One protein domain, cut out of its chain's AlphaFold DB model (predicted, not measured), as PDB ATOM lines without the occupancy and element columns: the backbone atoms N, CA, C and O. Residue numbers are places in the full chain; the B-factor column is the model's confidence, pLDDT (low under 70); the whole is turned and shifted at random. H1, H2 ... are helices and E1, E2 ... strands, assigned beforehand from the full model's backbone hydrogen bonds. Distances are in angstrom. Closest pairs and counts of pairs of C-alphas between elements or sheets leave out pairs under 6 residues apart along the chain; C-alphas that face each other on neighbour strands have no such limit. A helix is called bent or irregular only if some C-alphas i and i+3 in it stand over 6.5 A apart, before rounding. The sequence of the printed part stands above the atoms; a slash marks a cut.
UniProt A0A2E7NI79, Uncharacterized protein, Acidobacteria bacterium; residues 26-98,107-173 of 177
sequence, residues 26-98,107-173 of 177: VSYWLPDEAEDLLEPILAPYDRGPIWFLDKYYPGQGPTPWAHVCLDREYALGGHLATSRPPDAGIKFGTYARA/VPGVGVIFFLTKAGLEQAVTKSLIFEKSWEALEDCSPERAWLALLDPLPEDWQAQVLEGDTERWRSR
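What this domain is: This is residues 26 to 98 and 107 to 173 of the 177 residues of an uncharacterized protein of Acidobacteria bacterium (UniProt A0A2E7NI79). A twisted sheet of four strands makes the core, with H5 and H3 over one face and H1 over the other. H4 folds back on H5; H2 packs on H1, and H7 packs on H3. The printed part has 140 residues, with seven named helices and five named strands in the order E1 H1 H2 E2 H3 E3 E4 H4 H5 E5 H6 H7, and its class is mixed, helices and strands. The sheet's order is E3 E4 E2 E5, mixed. The whole is compact, with a radius of gyration of the C-alphas of 14.3 A and spans of 38 by 33 by 28 A.

How they stand to each other: Inner strands E2, residues 66 to 74, and E4, residues 110 to 115, are antiparallel; N 68 and O 113 are 2.8 A apart, within hydrogen-bond range. Edge strand E3, residues 90 to 93, is antiparallel to E4, with N 91 and O 114 at 3.0 A. Edge strand E5, residues 146 to 150, is parallel to E2, with N 67 and O 147 at 2.8 A. E2, H3, residues 77 to 83, and E3 form a split strand-helix-strand unit, two strands running the same way with E4 between them, and its crossover is right-handed. H3 is on the sheet at a height of 9.7 A. H5, residues 129 to 138, is on the same face at 9.5 A; H1, residues 32 to 45, is on the opposite face at 9.3 A. H4, residues 118 to 127, only grazes the sheet and forms a helical hairpin with H5, opposite ways at a shallow tilt of 33 degrees, only just short of steep; their closest C-alphas, of Val 125 and Glu 132, are 4.5 A apart. H2, residues 49 to 56, touches H1, with the closest C-alphas, of Glu 39 and Pro 49, 5.9 A apart. E1, residues 26 to 29, pairs with no named strand; its closest C-alpha to H2 is that of Ser 27, 5.0 A from that of Asp 54. H7, residues 166 to 171, touches H3 about perpendicular at 80 degrees, with the closest C-alphas, of Gly 78 and Trp 170, 3.7 A apart. H6, residues 156 to 163, is not on the sheet. Every O i to N i+4 pair is within hydrogen-bond range in H2, H3, H5, H6 and H7, but 6 of 10 in H1 and 3 of 6 in H4.

Where its parts are: E1 begins at C-alpha 26 (-13.577, -40.298, 44.434), and H7 ends at C-alpha 171 (16.053, -41.952, 33.218). H1 is 20.2 A long, E2 19.0 A and H4 15.2 A. E2 bends by 88 degrees at C-alpha 71 (-3.485, -25.993, 27.987). H1 is only just irregular, with C-alphas 41 and 44 6.9 A apart; H4 is irregular, with C-alphas 123 and 126 7.5 A apart.

The domain as a whole: The two C-alphas farthest apart, of Asp 32 and Ser 172, are 40.9 A apart. Residues 99 to 106 are not printed; C-alphas 98 and 107 are 9.8 A apart across this cut, in the link from E3 to E4. Of the links printed whole, none is long. Mean pLDDT of the printed part is 90.9, and residues 56 to 61 are under 70.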
ATOM      1  N   VAL A  26     -13.399 -41.744  44.291       71.19
ATOM      2  CA  VAL A  26     -13.577 -40.298  44.434       71.19
ATOM      3  C   VAL A  26     -14.002 -39.757  43.082       71.19
ATOM      4  O   VAL A  26     -13.281 -39.936  42.102       71.19
ATOM      5  N   SER A  27     -15.152 -39.091  43.052       78.19
ATOM      6  CA  SER A  27     -15.595 -38.328  41.885       78.19
ATOM      7  C   SER A  27     -15.446 -36.837  42.130       78.19
ATOM      8  O   SER A  27     -15.493 -36.390  43.276       78.19
ATOM      9  N   TYR A  28     -15.309 -36.051  41.069       83.69
ATOM     10  CA  TYR A  28     -15.254 -34.595  41.177       83.69
ATOM     11  C   TYR A  28     -16.467 -33.943  40.533       83.69
ATOM     12  O   TYR A  28     -16.838 -34.252  39.404       83.69
ATOM     13  N   TRP A  29     -17.064 -32.999  41.256       87.62
ATOM     14  CA  TRP A  29     -17.996 -32.045  40.675       87.62
ATOM     15  C   TRP A  29     -17.252 -30.764  40.304       87.62
ATOM     16  O   TRP A  29     -16.553 -30.183  41.147       87.62
ATOM     17  N   LEU A  30     -17.398 -30.355  39.045       91.38
ATOM     18  CA  LEU A  30     -16.787 -29.162  38.478       91.38
ATOM     19  C   LEU A  30     -17.883 -28.115  38.230       91.38
ATOM     20  O   LEU A  30     -18.991 -28.473  37.836       91.38
ATOM     21  N   PRO A  31     -17.595 -26.822  38.437       94.19
ATOM     22  CA  PRO A  31     -18.457 -25.763  37.925       94.19
ATOM     23  C   PRO A  31     -18.540 -25.815  36.392       94.19
ATOM     24  O   PRO A  31     -17.515 -26.037  35.750       94.19
ATOM     25  N   ASP A  32     -19.709 -25.511  35.817       94.38
ATOM     26  CA  ASP A  32     -19.945 -25.518  34.359       94.38
ATOM     27  C   ASP A  32     -18.856 -24.754  33.579       94.38
ATOM     28  O   ASP A  32     -18.317 -25.253  32.599       94.38
ATOM     29  N   GLU A  33     -18.444 -23.575  34.068       95.94
ATOM     30  CA  GLU A  33     -17.378 -22.779  33.435       95.94
ATOM     31  C   GLU A  33     -16.034 -23.526  33.379       95.94
ATOM     32  O   GLU A  33     -15.277 -23.391  32.418       95.94
ATOM     33  N   ALA A  34     -15.715 -24.321  34.402       95.00
ATOM     34  CA  ALA A  34     -14.490 -25.104  34.429       95.00
ATOM     35  C   ALA A  34     -14.555 -26.281  33.445       95.00
ATOM     36  O   ALA A  34     -13.546 -26.596  32.812       95.00
ATOM     37  N   GLU A  35     -15.727 -26.907  33.298       94.62
ATOM     38  CA  GLU A  35     -15.955 -27.959  32.303       94.62
ATOM     39  C   GLU A  35     -15.833 -27.406  30.881       94.62
ATOM     40  O   GLU A  35     -15.037 -27.933  30.103       94.62
ATOM     41  N   ASP A  36     -16.511 -26.292  30.587       95.81
ATOM     42  CA  ASP A  36     -16.496 -25.620  29.281       95.81
ATOM     43  C   ASP A  36     -15.075 -25.237  28.833       95.81
ATOM     44  O   ASP A  36     -14.744 -25.284  27.645       95.81
ATOM     45  N   LEU A  37     -14.212 -24.847  29.777       96.12
ATOM     46  CA  LEU A  37     -12.821 -24.491  29.491       96.12
ATOM     47  C   LEU A  37     -11.896 -25.710  29.381       96.12
ATOM     48  O   LEU A  37     -10.925 -25.668  28.622       96.12
ATOM     49  N   LEU A  38     -12.161 -26.780  30.132       94.75
ATOM     50  CA  LEU A  38     -11.329 -27.984  30.138       94.75
ATOM     51  C   LEU A  38     -11.665 -28.926  28.971       94.75
ATOM     52  O   LEU A  38     -10.781 -29.614  28.459       94.75
ATOM     53  N   GLU A  39     -12.913 -28.941  28.506       95.69
ATOM     54  CA  GLU A  39     -13.356 -29.766  27.382       95.69
ATOM     55  C   GLU A  39     -12.527 -29.567  26.099       95.69
ATOM     56  O   GLU A  39     -12.010 -30.563  25.588       95.69
ATOM     57  N   PRO A  40     -12.284 -28.344  25.583       96.44
ATOM     58  CA  PRO A  40     -11.477 -28.167  24.375       96.44
ATOM     59  C   PRO A  40     -10.004 -28.573  24.548       96.44
ATOM     60  O   PRO A  40      -9.361 -28.925  23.560       96.44
ATOM     61  N   ILE A  41      -9.470 -28.557  25.775       96.19
ATOM     62  CA  ILE A  41      -8.109 -29.030  26.085       96.19
ATOM     63  C   ILE A  41      -8.048 -30.560  26.006       96.19
ATOM     64  O   ILE A  41      -7.080 -31.128  25.502       96.19
ATOM     65  N   LEU A  42      -9.088 -31.235  26.499       94.75
ATOM     66  CA  LEU A  42      -9.151 -32.692  26.612       94.75
ATOM     67  C   LEU A  42      -9.685 -33.391  25.355       94.75
ATOM     68  O   LEU A  42      -9.317 -34.541  25.096       94.75
ATOM     69  N   ALA A  43     -10.508 -32.713  24.553       94.69
ATOM     70  CA  ALA A  43     -11.133 -33.265  23.353       94.69
ATOM     71  C   ALA A  43     -10.134 -33.885  22.351       94.69
ATOM     72  O   ALA A  43     -10.407 -34.987  21.875       94.69
ATOM     73  N   PRO A  44      -8.949 -33.292  22.070       95.25
ATOM     74  CA  PRO A  44      -7.941 -33.909  21.199       95.25
ATOM     75  C   PRO A  44      -7.412 -35.267  21.685       95.25
ATOM     76  O   PRO A  44      -6.777 -35.988  20.916       95.25
ATOM     77  N   TYR A  45      -7.648 -35.612  22.953       92.38
ATOM     78  CA  TYR A  45      -7.184 -36.838  23.596       92.38
ATOM     79  C   TYR A  45      -8.303 -37.880  23.789       92.38
ATOM     80  O   TYR A  45      -8.073 -38.892  24.458       92.38
ATOM     81  N   ASP A  46      -9.504 -37.650  23.235       91.56
ATOM     82  CA  ASP A  46     -10.720 -38.444  23.485       91.56
ATOM     83  C   ASP A  46     -11.005 -38.588  24.994       91.56
ATOM     84  O   ASP A  46     -11.131 -39.690  25.557       91.56
ATOM     85  N   ARG A  47     -11.035 -37.446  25.692       89.44
ATOM     86  CA  ARG A  47     -11.279 -37.344  27.136       89.44
ATOM     87  C   ARG A  47     -12.371 -36.323  27.433       89.44
ATOM     88  O   ARG A  47     -12.400 -35.258  26.832       89.44
ATOM     89  N   GLY A  48     -13.227 -36.654  28.400       88.94
ATOM     90  CA  GLY A  48     -14.172 -35.714  29.007       88.94
ATOM     91  C   GLY A  48     -13.655 -35.208  30.366       88.94
ATOM     92  O   GLY A  48     -13.025 -36.004  31.072       88.94
ATOM     93  N   PRO A  49     -13.935 -33.948  30.758       87.00
ATOM     94  CA  PRO A  49     -13.485 -33.334  32.017       87.00
ATOM     95  C   PRO A  49     -13.709 -34.184  33.275       87.00
ATOM     96  O   PRO A  49     -12.749 -34.529  33.966       87.00
ATOM     97  N   ILE A  50     -14.958 -34.585  33.531       79.94
ATOM     98  CA  ILE A  50     -15.335 -35.359  34.724       79.94
ATOM     99  C   ILE A  50     -14.634 -36.723  34.729       79.94
ATOM    100  O   ILE A  50     -13.956 -37.093  35.685       79.94
ATOM    101  N   TRP A  51     -14.733 -37.459  33.617       77.88
ATOM    102  CA  TRP A  51     -14.135 -38.792  33.499       77.88
ATOM    103  C   TRP A  51     -12.620 -38.769  33.712       77.88
ATOM    104  O   TRP A  51     -12.056 -39.697  34.292       77.88
ATOM    105  N   PHE A  52     -11.954 -37.722  33.224       81.19
ATOM    106  CA  PHE A  52     -10.514 -37.566  33.340       81.19
ATOM    107  C   PHE A  52     -10.066 -37.442  34.801       81.19
ATOM    108  O   PHE A  52      -9.151 -38.158  35.212       81.19
ATOM    109  N   LEU A  53     -10.721 -36.584  35.587       79.38
ATOM    110  CA  LEU A  53     -10.352 -36.360  36.987       79.38
ATOM    111  C   LEU A  53     -10.675 -37.576  37.867       79.38
ATOM    112  O   LEU A  53      -9.834 -37.979  38.671       79.38
ATOM    113  N   ASP A  54     -11.815 -38.228  37.633       75.06
ATOM    114  CA  ASP A  54     -12.228 -39.440  38.355       75.06
ATOM    115  C   ASP A  54     -11.259 -40.616  38.121       75.06
ATOM    116  O   ASP A  54     -10.939 -41.387  39.025       75.06
ATOM    117  N   LYS A  55     -10.738 -40.764  36.894       71.00
ATOM    118  CA  LYS A  55      -9.840 -41.872  36.518       71.00
ATOM    119  C   LYS A  55      -8.414 -41.721  37.030       71.00
ATOM    120  O   LYS A  55      -7.738 -42.733  37.217       71.00
ATOM    121  N   TYR A  56      -7.939 -40.491  37.197       66.88
ATOM    122  CA  TYR A  56      -6.544 -40.228  37.546       66.88
ATOM    123  C   TYR A  56      -6.229 -40.434  39.027       66.88
ATOM    124  O   TYR A  56      -5.062 -40.609  39.389       66.88
ATOM    125  N   TYR A  57      -7.257 -40.472  39.875       61.75
ATOM    126  CA  TYR A  57      -7.108 -40.717  41.302       61.75
ATOM    127  C   TYR A  57      -8.019 -41.864  41.769       61.75
ATOM    128  O   TYR A  57      -8.999 -41.623  42.469       61.75
ATOM    129  N   PRO A  58      -7.716 -43.124  41.397       51.00
ATOM    130  CA  PRO A  58      -8.558 -44.281  41.701       51.00
ATOM    131  C   PRO A  58      -8.463 -44.702  43.181       51.00
ATOM    132  O   PRO A  58      -8.024 -45.804  43.495       51.00
ATOM    133  N   GLY A  59      -8.827 -43.815  44.110       48.84
ATOM    134  CA  GLY A  59      -9.172 -44.191  45.484       48.84
ATOM    135  C   GLY A  59      -8.040 -44.507  46.459       48.84
ATOM    136  O   GLY A  59      -8.287 -44.648  47.650       48.84
ATOM    137  N   GLN A  60      -6.788 -44.619  46.010       52.38
ATOM    138  CA  GLN A  60      -5.711 -45.176  46.849       52.38
ATOM    139  C   GLN A  60      -4.913 -44.148  47.673       52.38
ATOM    140  O   GLN A  60      -3.774 -44.407  48.062       52.38
ATOM    141  N   GLY A  61      -5.462 -42.966  47.951       62.56
ATOM    142  CA  GLY A  61      -4.752 -41.951  48.731       62.56
ATOM    143  C   GLY A  61      -5.612 -40.755  49.127       62.56
ATOM    144  O   GLY A  61      -6.782 -40.693  48.757       62.56
ATOM    145  N   PRO A  62      -5.049 -39.780  49.865       70.44
ATOM    146  CA  PRO A  62      -5.763 -38.549  50.186       70.44
ATOM    147  C   PRO A  62      -6.082 -37.788  48.899       70.44
ATOM    148  O   PRO A  62      -5.200 -37.647  48.053       70.44
ATOM    149  N   THR A  63      -7.314 -37.307  48.744       80.56
ATOM    150  CA  THR A  63      -7.728 -36.446  47.628       80.56
ATOM    151  C   THR A  63      -6.742 -35.283  47.462       80.56
ATOM    152  O   THR A  63      -6.425 -34.629  48.459       80.56
ATOM    153  N   PRO A  64      -6.234 -35.007  46.245       89.75
ATOM    154  CA  PRO A  64      -5.398 -33.843  46.009       89.75
ATOM    155  C   PRO A  64      -6.103 -32.551  46.423       89.75
ATOM    156  O   PRO A  64      -7.272 -32.340  46.104       89.75
ATOM    157  N   TRP A  65      -5.366 -31.669  47.092       93.75
ATOM    158  CA  TRP A  65      -5.808 -30.306  47.369       93.75
ATOM    159  C   TRP A  65      -6.040 -29.521  46.073       93.75
ATOM    160  O   TRP A  65      -7.011 -28.776  45.972       93.75
ATOM    161  N   ALA A  66      -5.178 -29.702  45.069       95.31
ATOM    162  CA  ALA A  66      -5.321 -29.009  43.796       95.31
ATOM    163  C   ALA A  66      -4.970 -29.880  42.586       95.31
ATOM    164  O   ALA A  66      -4.025 -30.675  42.611       95.31
ATOM    165  N   HIS A  67      -5.719 -29.646  41.513       94.81
ATOM    166  CA  HIS A  67      -5.496 -30.138  40.162       94.81
ATOM    167  C   HIS A  67      -5.067 -28.952  39.305       94.81
ATOM    168  O   HIS A  67      -5.800 -27.976  39.193       94.81
ATOM    169  N   VAL A  68      -3.885 -29.008  38.707       97.06
ATOM    170  CA  VAL A  68      -3.394 -27.962  37.809       97.06
ATOM    171  C   VAL A  68      -3.308 -28.536  36.409       97.06
ATOM    172  O   VAL A  68      -2.422 -29.333  36.110       97.06
ATOM    173  N   CYS A  69      -4.263 -28.158  35.572       96.75
ATOM    174  CA  CYS A  69      -4.353 -28.546  34.177       96.75
ATOM    175  C   CYS A  69      -3.606 -27.541  33.295       96.75
ATOM    176  O   CYS A  69      -3.715 -26.324  33.467       96.75
ATOM    177  N   LEU A  70      -2.835 -28.074  32.353       97.25
ATOM    178  CA  LEU A  70      -2.128 -27.317  31.334       97.25
ATOM    179  C   LEU A  70      -3.007 -27.196  30.085       97.25
ATOM    180  O   LEU A  70      -3.905 -27.998  29.862       97.25
ATOM    181  N   ASP A  71      -2.740 -26.212  29.236       96.44
ATOM    182  CA  ASP A  71      -3.485 -25.993  27.987       96.44
ATOM    183  C   ASP A  71      -3.304 -27.124  26.954       96.44
ATOM    184  O   ASP A  71      -4.078 -27.244  26.006       96.44
ATOM    185  N   ARG A  72      -2.271 -27.948  27.136       96.06
ATOM    186  CA  ARG A  72      -1.948 -29.135  26.342       96.06
ATOM    187  C   ARG A  72      -1.011 -30.048  27.125       96.06
ATOM    188  O   ARG A  72      -0.469 -29.667  28.158       96.06
ATOM    189  N   GLU A  73      -0.767 -31.242  26.604       94.94
ATOM    190  CA  GLU A  73       0.280 -32.115  27.132       94.94
ATOM    191  C   GLU A  73       1.678 -31.655  26.670       94.94
ATOM    192  O   GLU A  73       1.929 -31.505  25.474       94.94
ATOM    193  N   TYR A  74       2.597 -31.455  27.618       95.44
ATOM    194  CA  TYR A  74       3.986 -31.052  27.373       95.44
ATOM    195  C   TYR A  74       4.967 -32.189  27.681       95.44
ATOM    196  O   TYR A  74       4.788 -32.931  28.644       95.44
ATOM    197  N   ALA A  75       6.060 -32.296  26.923       93.88
ATOM    198  CA  ALA A  75       7.114 -33.294  27.144       93.88
ATOM    199  C   ALA A  75       8.067 -32.901  28.298       93.88
ATOM    200  O   ALA A  75       9.253 -32.682  28.088       93.88
ATOM    201  N   LEU A  76       7.531 -32.758  29.514       94.44
ATOM    202  CA  LEU A  76       8.246 -32.259  30.705       94.44
ATOM    203  C   LEU A  76       8.350 -33.315  31.820       94.44
ATOM    204  O   LEU A  76       8.487 -32.976  33.001       94.44
ATOM    205  N   GLY A  77       8.201 -34.595  31.471       93.62
ATOM    206  CA  GLY A  77       8.106 -35.684  32.439       93.62
ATOM    207  C   GLY A  77       9.369 -35.824  33.284       93.62
ATOM    208  O   GLY A  77       9.287 -35.971  34.507       93.62
ATOM    209  N   GLY A  78      10.549 -35.735  32.664       94.56
ATOM    210  CA  GLY A  78      11.826 -35.799  33.371       94.56
ATOM    211  C   GLY A  78      12.081 -34.590  34.265       94.56
ATOM    212  O   GLY A  78      12.509 -34.734  35.415       94.56
ATOM    213  N   HIS A  79      11.777 -33.397  33.764       95.12
ATOM    214  CA  HIS A  79      11.876 -32.145  34.500       95.12
ATOM    215  C   HIS A  79      11.003 -32.163  35.749       95.12
ATOM    216  O   HIS A  79      11.523 -32.017  36.851       95.12
ATOM    217  N   LEU A  80       9.703 -32.457  35.630       94.31
ATOM    218  CA  LEU A  80       8.835 -32.552  36.809       94.31
ATOM    219  C   LEU A  80       9.284 -33.639  37.786       94.31
ATOM    220  O   LEU A  80       9.244 -33.424  39.000       94.31
ATOM    221  N   ALA A  81       9.731 -34.791  37.280       92.44
ATOM    222  CA  ALA A  81      10.191 -35.888  38.126       92.44
ATOM    223  C   ALA A  81      11.410 -35.517  38.987       92.44
ATOM    224  O   ALA A  81      11.545 -36.055  40.086       92.44
ATOM    225  N   THR A  82      12.269 -34.614  38.506       93.56
ATOM    226  CA  THR A  82      13.519 -34.210  39.173       93.56
ATOM    227  C   THR A  82      13.425 -32.871  39.907       93.56
ATOM    228  O   THR A  82      14.130 -32.679  40.896       93.56
ATOM    229  N   SER A  83      12.539 -31.965  39.487       93.50
ATOM    230  CA  SER A  83      12.324 -30.669  40.145       93.50
ATOM    231  C   SER A  83      11.435 -30.756  41.384       93.50
ATOM    232  O   SER A  83      11.516 -29.882  42.248       93.50
ATOM    233  N   ARG A  84      10.566 -31.770  41.495       92.44
ATOM    234  CA  ARG A  84       9.689 -31.912  42.666       92.44
ATOM    235  C   ARG A  84      10.510 -32.209  43.933       92.44
ATOM    236  O   ARG A  84      11.318 -33.141  43.918       92.44
ATOM    237  N   PRO A  85      10.317 -31.467  45.040       93.06
ATOM    238  CA  PRO A  85      10.936 -31.833  46.305       93.06
ATOM    239  C   PRO A  85      10.463 -33.225  46.763       93.06
ATOM    240  O   PRO A  85       9.296 -33.573  46.537       93.06
ATOM    241  N   PRO A  86      11.329 -34.023  47.415       88.19
ATOM    242  CA  PRO A  86      10.905 -35.251  48.080       88.19
ATOM    243  C   PRO A  86       9.763 -34.960  49.058       88.19
ATOM    244  O   PRO A  86       9.746 -33.906  49.687       88.19
ATOM    245  N   ASP A  87       8.797 -35.872  49.153       87.38
ATOM    246  CA  ASP A  87       7.668 -35.806  50.096       87.38
ATOM    247  C   ASP A  87       6.718 -34.599  49.953       87.38
ATOM    248  O   ASP A  87       5.744 -34.489  50.694       87.38
ATOM    249  N   ALA A  88       6.894 -33.745  48.937       91.44
ATOM    250  CA  ALA A  88       5.996 -32.615  48.670       91.44
ATOM    251  C   ALA A  88       4.588 -33.035  48.197       91.44
ATOM    252  O   ALA A  88       3.726 -32.187  47.976       91.44
ATOM    253  N   GLY A  89       4.336 -34.334  48.001       91.31
ATOM    254  CA  GLY A  89       3.038 -34.824  47.541       91.31
ATOM    255  C   GLY A  89       2.669 -34.315  46.144       91.31
ATOM    256  O   GLY A  89       1.504 -34.034  45.882       91.31
ATOM    257  N   ILE A  90       3.660 -34.168  45.259       93.31
ATOM    258  CA  ILE A  90       3.466 -33.708  43.881       93.31
ATOM    259  C   ILE A  90       3.466 -34.911  42.940       93.31
ATOM    260  O   ILE A  90       4.463 -35.637  42.811       93.31
ATOM    261  N   LYS A  91       2.339 -35.106  42.257       92.06
ATOM    262  CA  LYS A  91       2.155 -36.111  41.204       92.06
ATOM    263  C   LYS A  91       1.797 -35.407  39.898       92.06
ATOM    264  O   LYS A  91       1.435 -34.239  39.905       92.06
ATOM    265  N   PHE A  92       1.884 -36.107  38.778       92.56
ATOM    266  CA  PHE A  92       1.449 -35.584  37.486       92.56
ATOM    267  C   PHE A  92       0.943 -36.713  36.592       92.56
ATOM    268  O   PHE A  92       1.201 -37.887  36.868       92.56
ATOM    269  N   GLY A  93       0.206 -36.348  35.547       90.50
ATOM    270  CA  GLY A  93      -0.426 -37.275  34.616       90.50
ATOM    271  C   GLY A  93      -0.488 -36.738  33.189       90.50
ATOM    272  O   GLY A  93      -0.298 -35.543  32.951       90.50
ATOM    273  N   THR A  94      -0.765 -37.638  32.249       92.38
ATOM    274  CA  THR A  94      -0.936 -37.365  30.814       92.38
ATOM    275  C   THR A  94      -2.412 -37.162  30.469       92.38
ATOM    276  O   THR A  94      -3.295 -37.782  31.059       92.38
ATOM    277  N   TYR A  95      -2.726 -36.355  29.465       92.62
ATOM    278  CA  TYR A  95      -4.048 -36.400  28.838       92.62
ATOM    279  C   TYR A  95      -4.166 -37.617  27.919       92.62
ATOM    280  O   TYR A  95      -5.174 -38.337  27.937       92.62
ATOM    281  N   ALA A  96      -3.096 -37.905  27.178       90.50
ATOM    282  CA  ALA A  96      -3.007 -39.049  26.295       90.50
ATOM    283  C   ALA A  96      -3.040 -40.374  27.069       90.50
ATOM    284  O   ALA A  96      -2.563 -40.499  28.202       90.50
ATOM    285  N   ARG A  97      -3.591 -41.411  26.429       86.38
ATOM    286  CA  ARG A  97      -3.488 -42.782  26.935       86.38
ATOM    287  C   ARG A  97      -2.033 -43.237  26.828       86.38
ATOM    288  O   ARG A  97      -1.455 -43.157  25.748       86.38
ATOM    289  N   ALA A  98      -1.483 -43.768  27.919       84.44
ATOM    290  CA  ALA A  98      -0.182 -44.418  27.865       84.44
ATOM    291  C   ALA A  98      -0.207 -45.578  26.844       84.44
ATOM    292  O   ALA A  98      -1.216 -46.293  26.767       84.44
ATOM    293  N   VAL A 107       8.900 -41.694  27.944       90.81
ATOM    294  CA  VAL A 107       8.789 -40.571  28.876       90.81
ATOM    295  C   VAL A 107       7.345 -40.072  28.800       90.81
ATOM    296  O   VAL A 107       6.901 -39.708  27.710       90.81
ATOM    297  N   PRO A 108       6.586 -40.063  29.907       90.69
ATOM    298  CA  PRO A 108       5.234 -39.534  29.887       90.69
ATOM    299  C   PRO A 108       5.271 -38.027  29.643       90.69
ATOM    300  O   PRO A 108       6.094 -37.309  30.219       90.69
ATOM    301  N   GLY A 109       4.331 -37.547  28.835       93.19
ATOM    302  CA  GLY A 109       4.000 -36.136  28.836       93.19
ATOM    303  C   GLY A 109       3.366 -35.706  30.162       93.19
ATOM    304  O   GLY A 109       3.112 -36.494  31.077       93.19
ATOM    305  N   VAL A 110       3.111 -34.413  30.266       95.06
ATOM    306  CA  VAL A 110       2.505 -33.773  31.425       95.06
ATOM    307  C   VAL A 110       1.354 -32.928  30.914       95.06
ATOM    308  O   VAL A 110       1.586 -31.932  30.237       95.06
ATOM    309  N   GLY A 111       0.127 -33.335  31.217       95.25
ATOM    310  CA  GLY A 111      -1.077 -32.529  31.005       95.25
ATOM    311  C   GLY A 111      -1.620 -31.964  32.316       95.25
ATOM    312  O   GLY A 111      -2.102 -30.841  32.361       95.25
ATOM    313  N   VAL A 112      -1.501 -32.711  33.416       95.12
ATOM    314  CA  VAL A 112      -2.029 -32.309  34.726       95.12
ATOM    315  C   VAL A 112      -1.009 -32.545  35.833       95.12
ATOM    316  O   VAL A 112      -0.266 -33.528  35.804       95.12
ATOM    317  N   ILE A 113      -0.994 -31.667  36.833       95.50
ATOM    318  CA  ILE A 113      -0.202 -31.791  38.058       95.50
ATOM    319  C   ILE A 113      -1.155 -31.837  39.249       95.50
ATOM    320  O   ILE A 113      -2.078 -31.034  39.352       95.50
ATOM    321  N   PHE A 114      -0.922 -32.772  40.159       93.50
ATOM    322  CA  PHE A 114      -1.692 -32.936  41.383       93.50
ATOM    323  C   PHE A 114      -0.835 -32.526  42.571       93.50
ATOM    324  O   PHE A 114       0.267 -33.052  42.763       93.50
ATOM    325  N   PHE A 115      -1.375 -31.639  43.396       94.75
ATOM    326  CA  PHE A 115      -0.769 -31.227  44.653       94.75
ATOM    327  C   PHE A 115      -1.597 -31.790  45.798       94.75
ATOM    328  O   PHE A 115      -2.755 -31.417  45.967       94.75
ATOM    329  N   LEU A 116      -1.015 -32.688  46.597       93.06
ATOM    330  CA  LEU A 116      -1.710 -33.240  47.764       93.06
ATOM    331  C   LEU A 116      -1.977 -32.178  48.832       93.06
ATOM    332  O   LEU A 116      -2.995 -32.243  49.509       93.06
ATOM    333  N   THR A 117      -1.081 -31.202  48.987       95.44
ATOM    334  CA  THR A 117      -1.225 -30.130  49.978       95.44
ATOM    335  C   THR A 117      -0.718 -28.800  49.431       95.44
ATOM    336  O   THR A 117       0.206 -28.767  48.614       95.44
ATOM    337  N   LYS A 118      -1.264 -27.696  49.954       97.50
ATOM    338  CA  LYS A 118      -0.774 -26.337  49.681       97.50
ATOM    339  C   LYS A 118       0.695 -26.151  50.060       97.50
ATOM    340  O   LYS A 118       1.472 -25.627  49.271       97.50
ATOM    341  N   ALA A 119       1.088 -26.663  51.227       97.25
ATOM    342  CA  ALA A 119       2.469 -26.614  51.703       97.25
ATOM    343  C   ALA A 119       3.443 -27.380  50.787       97.25
ATOM    344  O   ALA A 119       4.615 -27.023  50.683       97.25
ATOM    345  N   GLY A 120       2.975 -28.439  50.121       96.31
ATOM    346  CA  GLY A 120       3.752 -29.170  49.123       96.31
ATOM    347  C   GLY A 120       4.074 -28.320  47.893       96.31
ATOM    348  O   GLY A 120       5.218 -28.301  47.440       96.31
ATOM    349  N   LEU A 121       3.087 -27.568  47.392       97.88
ATOM    350  CA  LEU A 121       3.296 -26.613  46.303       97.88
ATOM    351  C   LEU A 121       4.221 -25.463  46.729       97.88
ATOM    352  O   LEU A 121       5.160 -25.148  46.003       97.88
ATOM    353  N   GLU A 122       4.012 -24.894  47.919       97.81
ATOM    354  CA  GLU A 122       4.833 -23.801  48.464       97.81
ATOM    355  C   GLU A 122       6.334 -24.158  48.490       97.81
ATOM    356  O   GLU A 122       7.185 -23.383  48.055       97.81
ATOM    357  N   GLN A 123       6.671 -25.384  48.904       96.75
ATOM    358  CA  GLN A 123       8.053 -25.887  48.904       96.75
ATOM    359  C   GLN A 123       8.667 -26.014  47.500       96.75
ATOM    360  O   GLN A 123       9.894 -26.025  47.351       96.75
ATOM    361  N   ALA A 124       7.832 -26.142  46.469       97.00
ATOM    362  CA  ALA A 124       8.248 -26.383  45.096       97.00
ATOM    363  C   ALA A 124       8.330 -25.110  44.239       97.00
ATOM    364  O   ALA A 124       8.955 -25.163  43.182       97.00
ATOM    365  N   VAL A 125       7.777 -23.973  44.690       96.94
ATOM    366  CA  VAL A 125       7.680 -22.708  43.924       96.94
ATOM    367  C   VAL A 125       8.994 -22.332  43.240       96.94
ATOM    368  O   VAL A 125       9.027 -22.048  42.049       96.94
ATOM    369  N   THR A 126      10.108 -22.412  43.967       96.25
ATOM    370  CA  THR A 126      11.432 -21.999  43.465       96.25
ATOM    371  C   THR A 126      12.140 -23.050  42.603       96.25
ATOM    372  O   THR A 126      13.267 -22.828  42.164       96.25
ATOM    373  N   LYS A 127      11.533 -24.222  42.380       96.12
ATOM    374  CA  LYS A 127      12.173 -25.357  41.691       96.12
ATOM    375  C   LYS A 127      11.908 -25.396  40.190       96.12
ATOM    376  O   LYS A 127      12.638 -26.073  39.467       96.12
ATOM    377  N   SER A 128      10.848 -24.741  39.727       95.38
ATOM    378  CA  SER A 128      10.454 -24.707  38.319       95.38
ATOM    379  C   SER A 128       9.397 -23.631  38.089       95.38
ATOM    380  O   SER A 128       8.503 -23.471  38.918       95.38
ATOM    381  N   LEU A 129       9.428 -22.992  36.915       95.75
ATOM    382  CA  LEU A 129       8.413 -22.027  36.481       95.75
ATOM    383  C   LEU A 129       6.990 -22.597  36.565       95.75
ATOM    384  O   LEU A 129       6.052 -21.886  36.895       95.75
ATOM    385  N   ILE A 130       6.813 -23.892  36.295       96.25
ATOM    386  CA  ILE A 130       5.486 -24.518  36.351       96.25
ATOM    387  C   ILE A 130       4.909 -24.532  37.774       96.25
ATOM    388  O   ILE A 130       3.699 -24.413  37.946       96.25
ATOM    389  N   PHE A 131       5.762 -24.633  38.799       97.69
ATOM    390  CA  PHE A 131       5.345 -24.593  40.199       97.69
ATOM    391  C   PHE A 131       5.099 -23.158  40.650       97.69
ATOM    392  O   PHE A 131       4.122 -22.907  41.341       97.69
ATOM    393  N   GLU A 132       5.920 -22.213  40.199       97.81
ATOM    394  CA  GLU A 132       5.671 -20.782  40.383       97.81
ATOM    395  C   GLU A 132       4.315 -20.369  39.796       97.81
ATOM    396  O   GLU A 132       3.471 -19.837  40.506       97.81
ATOM    397  N   LYS A 133       4.041 -20.726  38.538       97.81
ATOM    398  CA  LYS A 133       2.762 -20.458  37.861       97.81
ATOM    399  C   LYS A 133       1.581 -21.164  38.530       97.81
ATOM    400  O   LYS A 133       0.491 -20.607  38.600       97.81
ATOM    401  N   SER A 134       1.798 -22.377  39.047       98.06
ATOM    402  CA  SER A 134       0.790 -23.079  39.851       98.06
ATOM    403  C   SER A 134       0.495 -22.332  41.153       98.06
ATOM    404  O   SER A 134      -0.659 -22.241  41.555       98.06
ATOM    405  N   TRP A 135       1.524 -21.792  41.812       98.19
ATOM    406  CA  TRP A 135       1.378 -21.025  43.046       98.19
ATOM    407  C   TRP A 135       0.675 -19.693  42.815       98.19
ATOM    408  O   TRP A 135      -0.287 -19.416  43.516       98.19
ATOM    409  N   GLU A 136       1.049 -18.935  41.783       97.88
ATOM    410  CA  GLU A 136       0.351 -17.697  41.394       97.88
ATOM    411  C   GLU A 136      -1.164 -17.917  41.201       97.88
ATOM    412  O   GLU A 136      -1.967 -17.044  41.515       97.88
ATOM    413  N   ALA A 137      -1.572 -19.095  40.712       97.75
ATOM    414  CA  ALA A 137      -2.982 -19.437  40.526       97.75
ATOM    415  C   ALA A 137      -3.707 -19.875  41.811       97.75
ATOM    416  O   ALA A 137      -4.939 -19.852  41.855       97.75
ATOM    417  N   LEU A 138      -2.971 -20.321  42.833       98.25
ATOM    418  CA  LEU A 138      -3.511 -21.059  43.981       98.25
ATOM    419  C   LEU A 138      -3.132 -20.470  45.351       98.25
ATOM    420  O   LEU A 138      -3.612 -20.963  46.373       98.25
ATOM    421  N   GLU A 139      -2.284 -19.446  45.430       97.69
ATOM    422  CA  GLU A 139      -1.738 -18.961  46.706       97.69
ATOM    423  C   GLU A 139      -2.800 -18.408  47.659       97.69
ATOM    424  O   GLU A 139      -2.695 -18.595  48.871       97.69
ATOM    425  N   ASP A 140      -3.879 -17.839  47.128       97.75
ATOM    426  CA  ASP A 140      -5.004 -17.326  47.917       97.75
ATOM    427  C   ASP A 140      -6.074 -18.393  48.210       97.75
ATOM    428  O   ASP A 140      -7.020 -18.163  48.967       97.75
ATOM    429  N   CYS A 141      -5.926 -19.597  47.651       97.50
ATOM    430  CA  CYS A 141      -6.890 -20.677  47.811       97.50
ATOM    431  C   CYS A 141      -6.803 -21.317  49.205       97.50
ATOM    432  O   CYS A 141      -5.718 -21.505  49.775       97.50
ATOM    433  N   SER A 142      -7.959 -21.679  49.767       96.88
ATOM    434  CA  SER A 142      -8.038 -22.306  51.092       96.88
ATOM    435  C   SER A 142      -7.424 -23.715  51.082       96.88
ATOM    436  O   SER A 142      -7.742 -24.499  50.186       96.88
ATOM    437  N   PRO A 143      -6.606 -24.093  52.083       95.31
ATOM    438  CA  PRO A 143      -6.070 -25.450  52.204       95.31
ATOM    439  C   PRO A 143      -7.131 -26.506  52.570       95.31
ATOM    440  O   PRO A 143      -6.856 -27.695  52.461       95.31
ATOM    441  N   GLU A 144      -8.326 -26.093  53.004       92.31
ATOM    442  CA  GLU A 144      -9.408 -26.990  53.455       92.31
ATOM    443  C   GLU A 144     -10.391 -27.381  52.336       92.31
ATOM    444  O   GLU A 144     -11.346 -28.118  52.573       92.31
ATOM    445  N   ARG A 145     -10.188 -26.859  51.124       92.88
ATOM    446  CA  ARG A 145     -11.049 -27.074  49.950       92.88
ATOM    447  C   ARG A 145     -10.243 -27.671  48.802       92.88
ATOM    448  O   ARG A 145      -9.017 -27.636  48.846       92.88
ATOM    449  N   ALA A 146     -10.925 -28.202  47.791       92.50
ATOM    450  CA  ALA A 146     -10.286 -28.721  46.588       92.50
ATOM    451  C   ALA A 146     -10.366 -27.703  45.445       92.50
ATOM    452  O   ALA A 146     -11.366 -26.999  45.295       92.50
ATOM    453  N   TRP A 147      -9.314 -27.641  44.633       96.31
ATOM    454  CA  TRP A 147      -9.168 -26.626  43.592       96.31
ATOM    455  C   TRP A 147      -8.801 -27.235  42.241       96.31
ATOM    456  O   TRP A 147      -8.099 -28.247  42.162       96.31
ATOM    457  N   LEU A 148      -9.256 -26.586  41.175       96.06
ATOM    458  CA  LEU A 148      -8.844 -26.820  39.799       96.06
ATOM    459  C   LEU A 148      -8.311 -25.507  39.231       96.06
ATOM    460  O   LEU A 148      -9.039 -24.519  39.169       96.06
ATOM    461  N   ALA A 149      -7.060 -25.499  38.788       97.69
ATOM    462  CA  ALA A 149      -6.477 -24.385  38.061       97.69
ATOM    463  C   ALA A 149      -6.200 -24.777  36.608       97.69
ATOM    464  O   ALA A 149      -5.684 -25.858  36.332       97.69
ATOM    465  N   LEU A 150      -6.511 -23.865  35.692       97.44
ATOM    466  CA  LEU A 150      -6.142 -23.920  34.283       97.44
ATOM    467  C   LEU A 150      -5.050 -22.876  34.052       97.44
ATOM    468  O   LEU A 150      -5.294 -21.665  34.188       97.44
ATOM    469  N   LEU A 151      -3.838 -23.341  33.750       97.31
ATOM    470  CA  LEU A 151      -2.725 -22.449  33.442       97.31
ATOM    471  C   LEU A 151      -2.825 -21.930  32.009       97.31
ATOM    472  O   LEU A 151      -3.325 -22.609  31.114       97.31
ATOM    473  N   ASP A 152      -2.321 -20.715  31.803       95.75
ATOM    474  CA  ASP A 152      -2.060 -20.227  30.451       95.75
ATOM    475  C   ASP A 152      -0.908 -21.034  29.824       95.75
ATOM    476  O   ASP A 152      -0.119 -21.643  30.563       95.75
ATOM    477  N   PRO A 153      -0.762 -21.011  28.485       96.44
ATOM    478  CA  PRO A 153       0.343 -21.677  27.812       96.44
ATOM    479  C   PRO A 153       1.702 -21.313  28.409       96.44
ATOM    480  O   PRO A 153       1.996 -20.144  28.682       96.44
ATOM    481  N   LEU A 154       2.546 -22.326  28.604       95.00
ATOM    482  CA  LEU A 154       3.882 -22.127  29.156       95.00
ATOM    483  C   LEU A 154       4.744 -21.320  28.164       95.00
ATOM    484  O   LEU A 154       4.609 -21.511  26.955       95.00
ATOM    485  N   PRO A 155       5.671 -20.458  28.620       95.44
ATOM    486  CA  PRO A 155       6.543 -19.711  27.712       95.44
ATOM    487  C   PRO A 155       7.402 -20.635  26.836       95.44
ATOM    488  O   PRO A 155       7.989 -21.602  27.328       95.44
ATOM    489  N   GLU A 156       7.459 -20.369  25.529       92.88
ATOM    490  CA  GLU A 156       8.161 -21.228  24.557       92.88
ATOM    491  C   GLU A 156       9.678 -21.274  24.786       92.88
ATOM    492  O   GLU A 156      10.309 -22.319  24.632       92.88
ATOM    493  N   ASP A 157      10.264 -20.151  25.187       93.44
ATOM    494  CA  ASP A 157      11.684 -20.016  25.505       93.44
ATOM    495  C   ASP A 157      12.080 -20.847  26.729       93.44
ATOM    496  O   ASP A 157      13.141 -21.474  26.741       93.44
ATOM    497  N   TRP A 158      11.210 -20.894  27.740       93.44
ATOM    498  CA  TRP A 158      11.384 -21.761  28.897       93.44
ATOM    499  C   TRP A 158      11.227 -23.236  28.519       93.44
ATOM    500  O   TRP A 158      12.062 -24.056  28.897       93.44
ATOM    501  N   GLN A 159      10.208 -23.578  27.720       91.44
ATOM    502  CA  GLN A 159      10.022 -24.948  27.233       91.44
ATOM    503  C   GLN A 159      11.267 -25.445  26.496       91.44
ATOM    504  O   GLN A 159      11.759 -26.523  26.805       91.44
ATOM    505  N   ALA A 160      11.820 -24.656  25.571       89.69
ATOM    506  CA  ALA A 160      13.003 -25.047  24.806       89.69
ATOM    507  C   ALA A 160      14.203 -25.399  25.705       89.69
ATOM    508  O   ALA A 160      14.890 -26.386  25.451       89.69
ATOM    509  N   GLN A 161      14.412 -24.644  26.789       88.56
ATOM    510  CA  GLN A 161      15.477 -24.905  27.765       88.56
ATOM    511  C   GLN A 161      15.229 -26.183  28.571       88.56
ATOM    512  O   GLN A 161      16.160 -26.921  28.887       88.56
ATOM    513  N   VAL A 162      13.970 -26.453  28.918       88.19
ATOM    514  CA  VAL A 162      13.597 -27.607  29.741       88.19
ATOM    515  C   VAL A 162      13.451 -28.890  28.926       88.19
ATOM    516  O   VAL A 162      13.583 -29.980  29.469       88.19
ATOM    517  N   LEU A 163      13.219 -28.813  27.621       87.25
ATOM    518  CA  LEU A 163      13.195 -30.004  26.773       87.25
ATOM    519  C   LEU A 163      14.600 -30.585  26.570       87.25
ATOM    520  O   LEU A 163      14.756 -31.797  26.415       87.25
ATOM    521  N   GLU A 164      15.637 -29.745  26.634       87.19
ATOM    522  CA  GLU A 164      17.021 -30.200  26.567       87.19
ATOM    523  C   GLU A 164      17.366 -31.057  27.798       87.19
ATOM    524  O   GLU A 164      17.420 -30.582  28.937       87.19
ATOM    525  N   GLY A 165      17.580 -32.355  27.579       85.44
ATOM    526  CA  GLY A 165      17.927 -33.302  28.638       85.44
ATOM    527  C   GLY A 165      16.740 -33.887  29.415       85.44
ATOM    528  O   GLY A 165      16.957 -34.512  30.454       85.44
ATOM    529  N   ASP A 166      15.487 -33.672  28.983       90.56
ATOM    530  CA  ASP A 166      14.309 -34.178  29.713       90.56
ATOM    531  C   ASP A 166      14.298 -35.711  29.788       90.56
ATOM    532  O   ASP A 166      14.068 -36.298  30.847       90.56
ATOM    533  N   THR A 167      14.658 -36.376  28.689       90.12
ATOM    534  CA  THR A 167      14.740 -37.842  28.642       90.12
ATOM    535  C   THR A 167      15.805 -38.377  29.599       90.12
ATOM    536  O   THR A 167      15.573 -39.354  30.314       90.12
ATOM    537  N   GLU A 168      16.968 -37.730  29.671       91.56
ATOM    538  CA  GLU A 168      18.034 -38.069  30.611       91.56
ATOM    539  C   GLU A 168      17.573 -37.876  32.057       91.56
ATOM    540  O   GLU A 168      17.748 -38.786  32.869       91.56
ATOM    541  N   ARG A 169      16.913 -36.750  32.367       92.31
ATOM    542  CA  ARG A 169      16.323 -36.496  33.692       92.31
ATOM    543  C   ARG A 169      15.309 -37.567  34.074       92.31
ATOM    544  O   ARG A 169      15.317 -38.038  35.211       92.31
ATOM    545  N   TRP A 170      14.464 -37.987  33.132       92.50
ATOM    546  CA  TRP A 170      13.507 -39.067  33.357       92.50
ATOM    547  C   TRP A 170      14.211 -40.377  33.699       92.50
ATOM    548  O   TRP A 170      13.813 -41.059  34.643       92.50
ATOM    549  N   ARG A 171      15.277 -40.726  32.975       89.19
ATOM    550  CA  ARG A 171      16.053 -41.952  33.218       89.19
ATOM    551  C   ARG A 171      16.825 -41.914  34.535       89.19
ATOM    552  O   ARG A 171      16.959 -42.952  35.174       89.19
ATOM    553  N   SER A 172      17.300 -40.744  34.957       87.75
ATOM    554  CA  SER A 172      18.011 -40.564  36.228       87.75
ATOM    555  C   SER A 172      17.094 -40.269  37.416       87.75
ATOM    556  O   SER A 172      17.592 -39.979  38.506       87.75
ATOM    557  N   ARG A 173      15.769 -40.255  37.219       85.38
ATOM    558  CA  ARG A 173      14.827 -39.861  38.270       85.38
ATOM    559  C   ARG A 173      14.942 -40.798  39.476       85.38
ATOM    560  O   ARG A 173      15.158 -41.998  39.295       85.38
TER     561      ARG A 173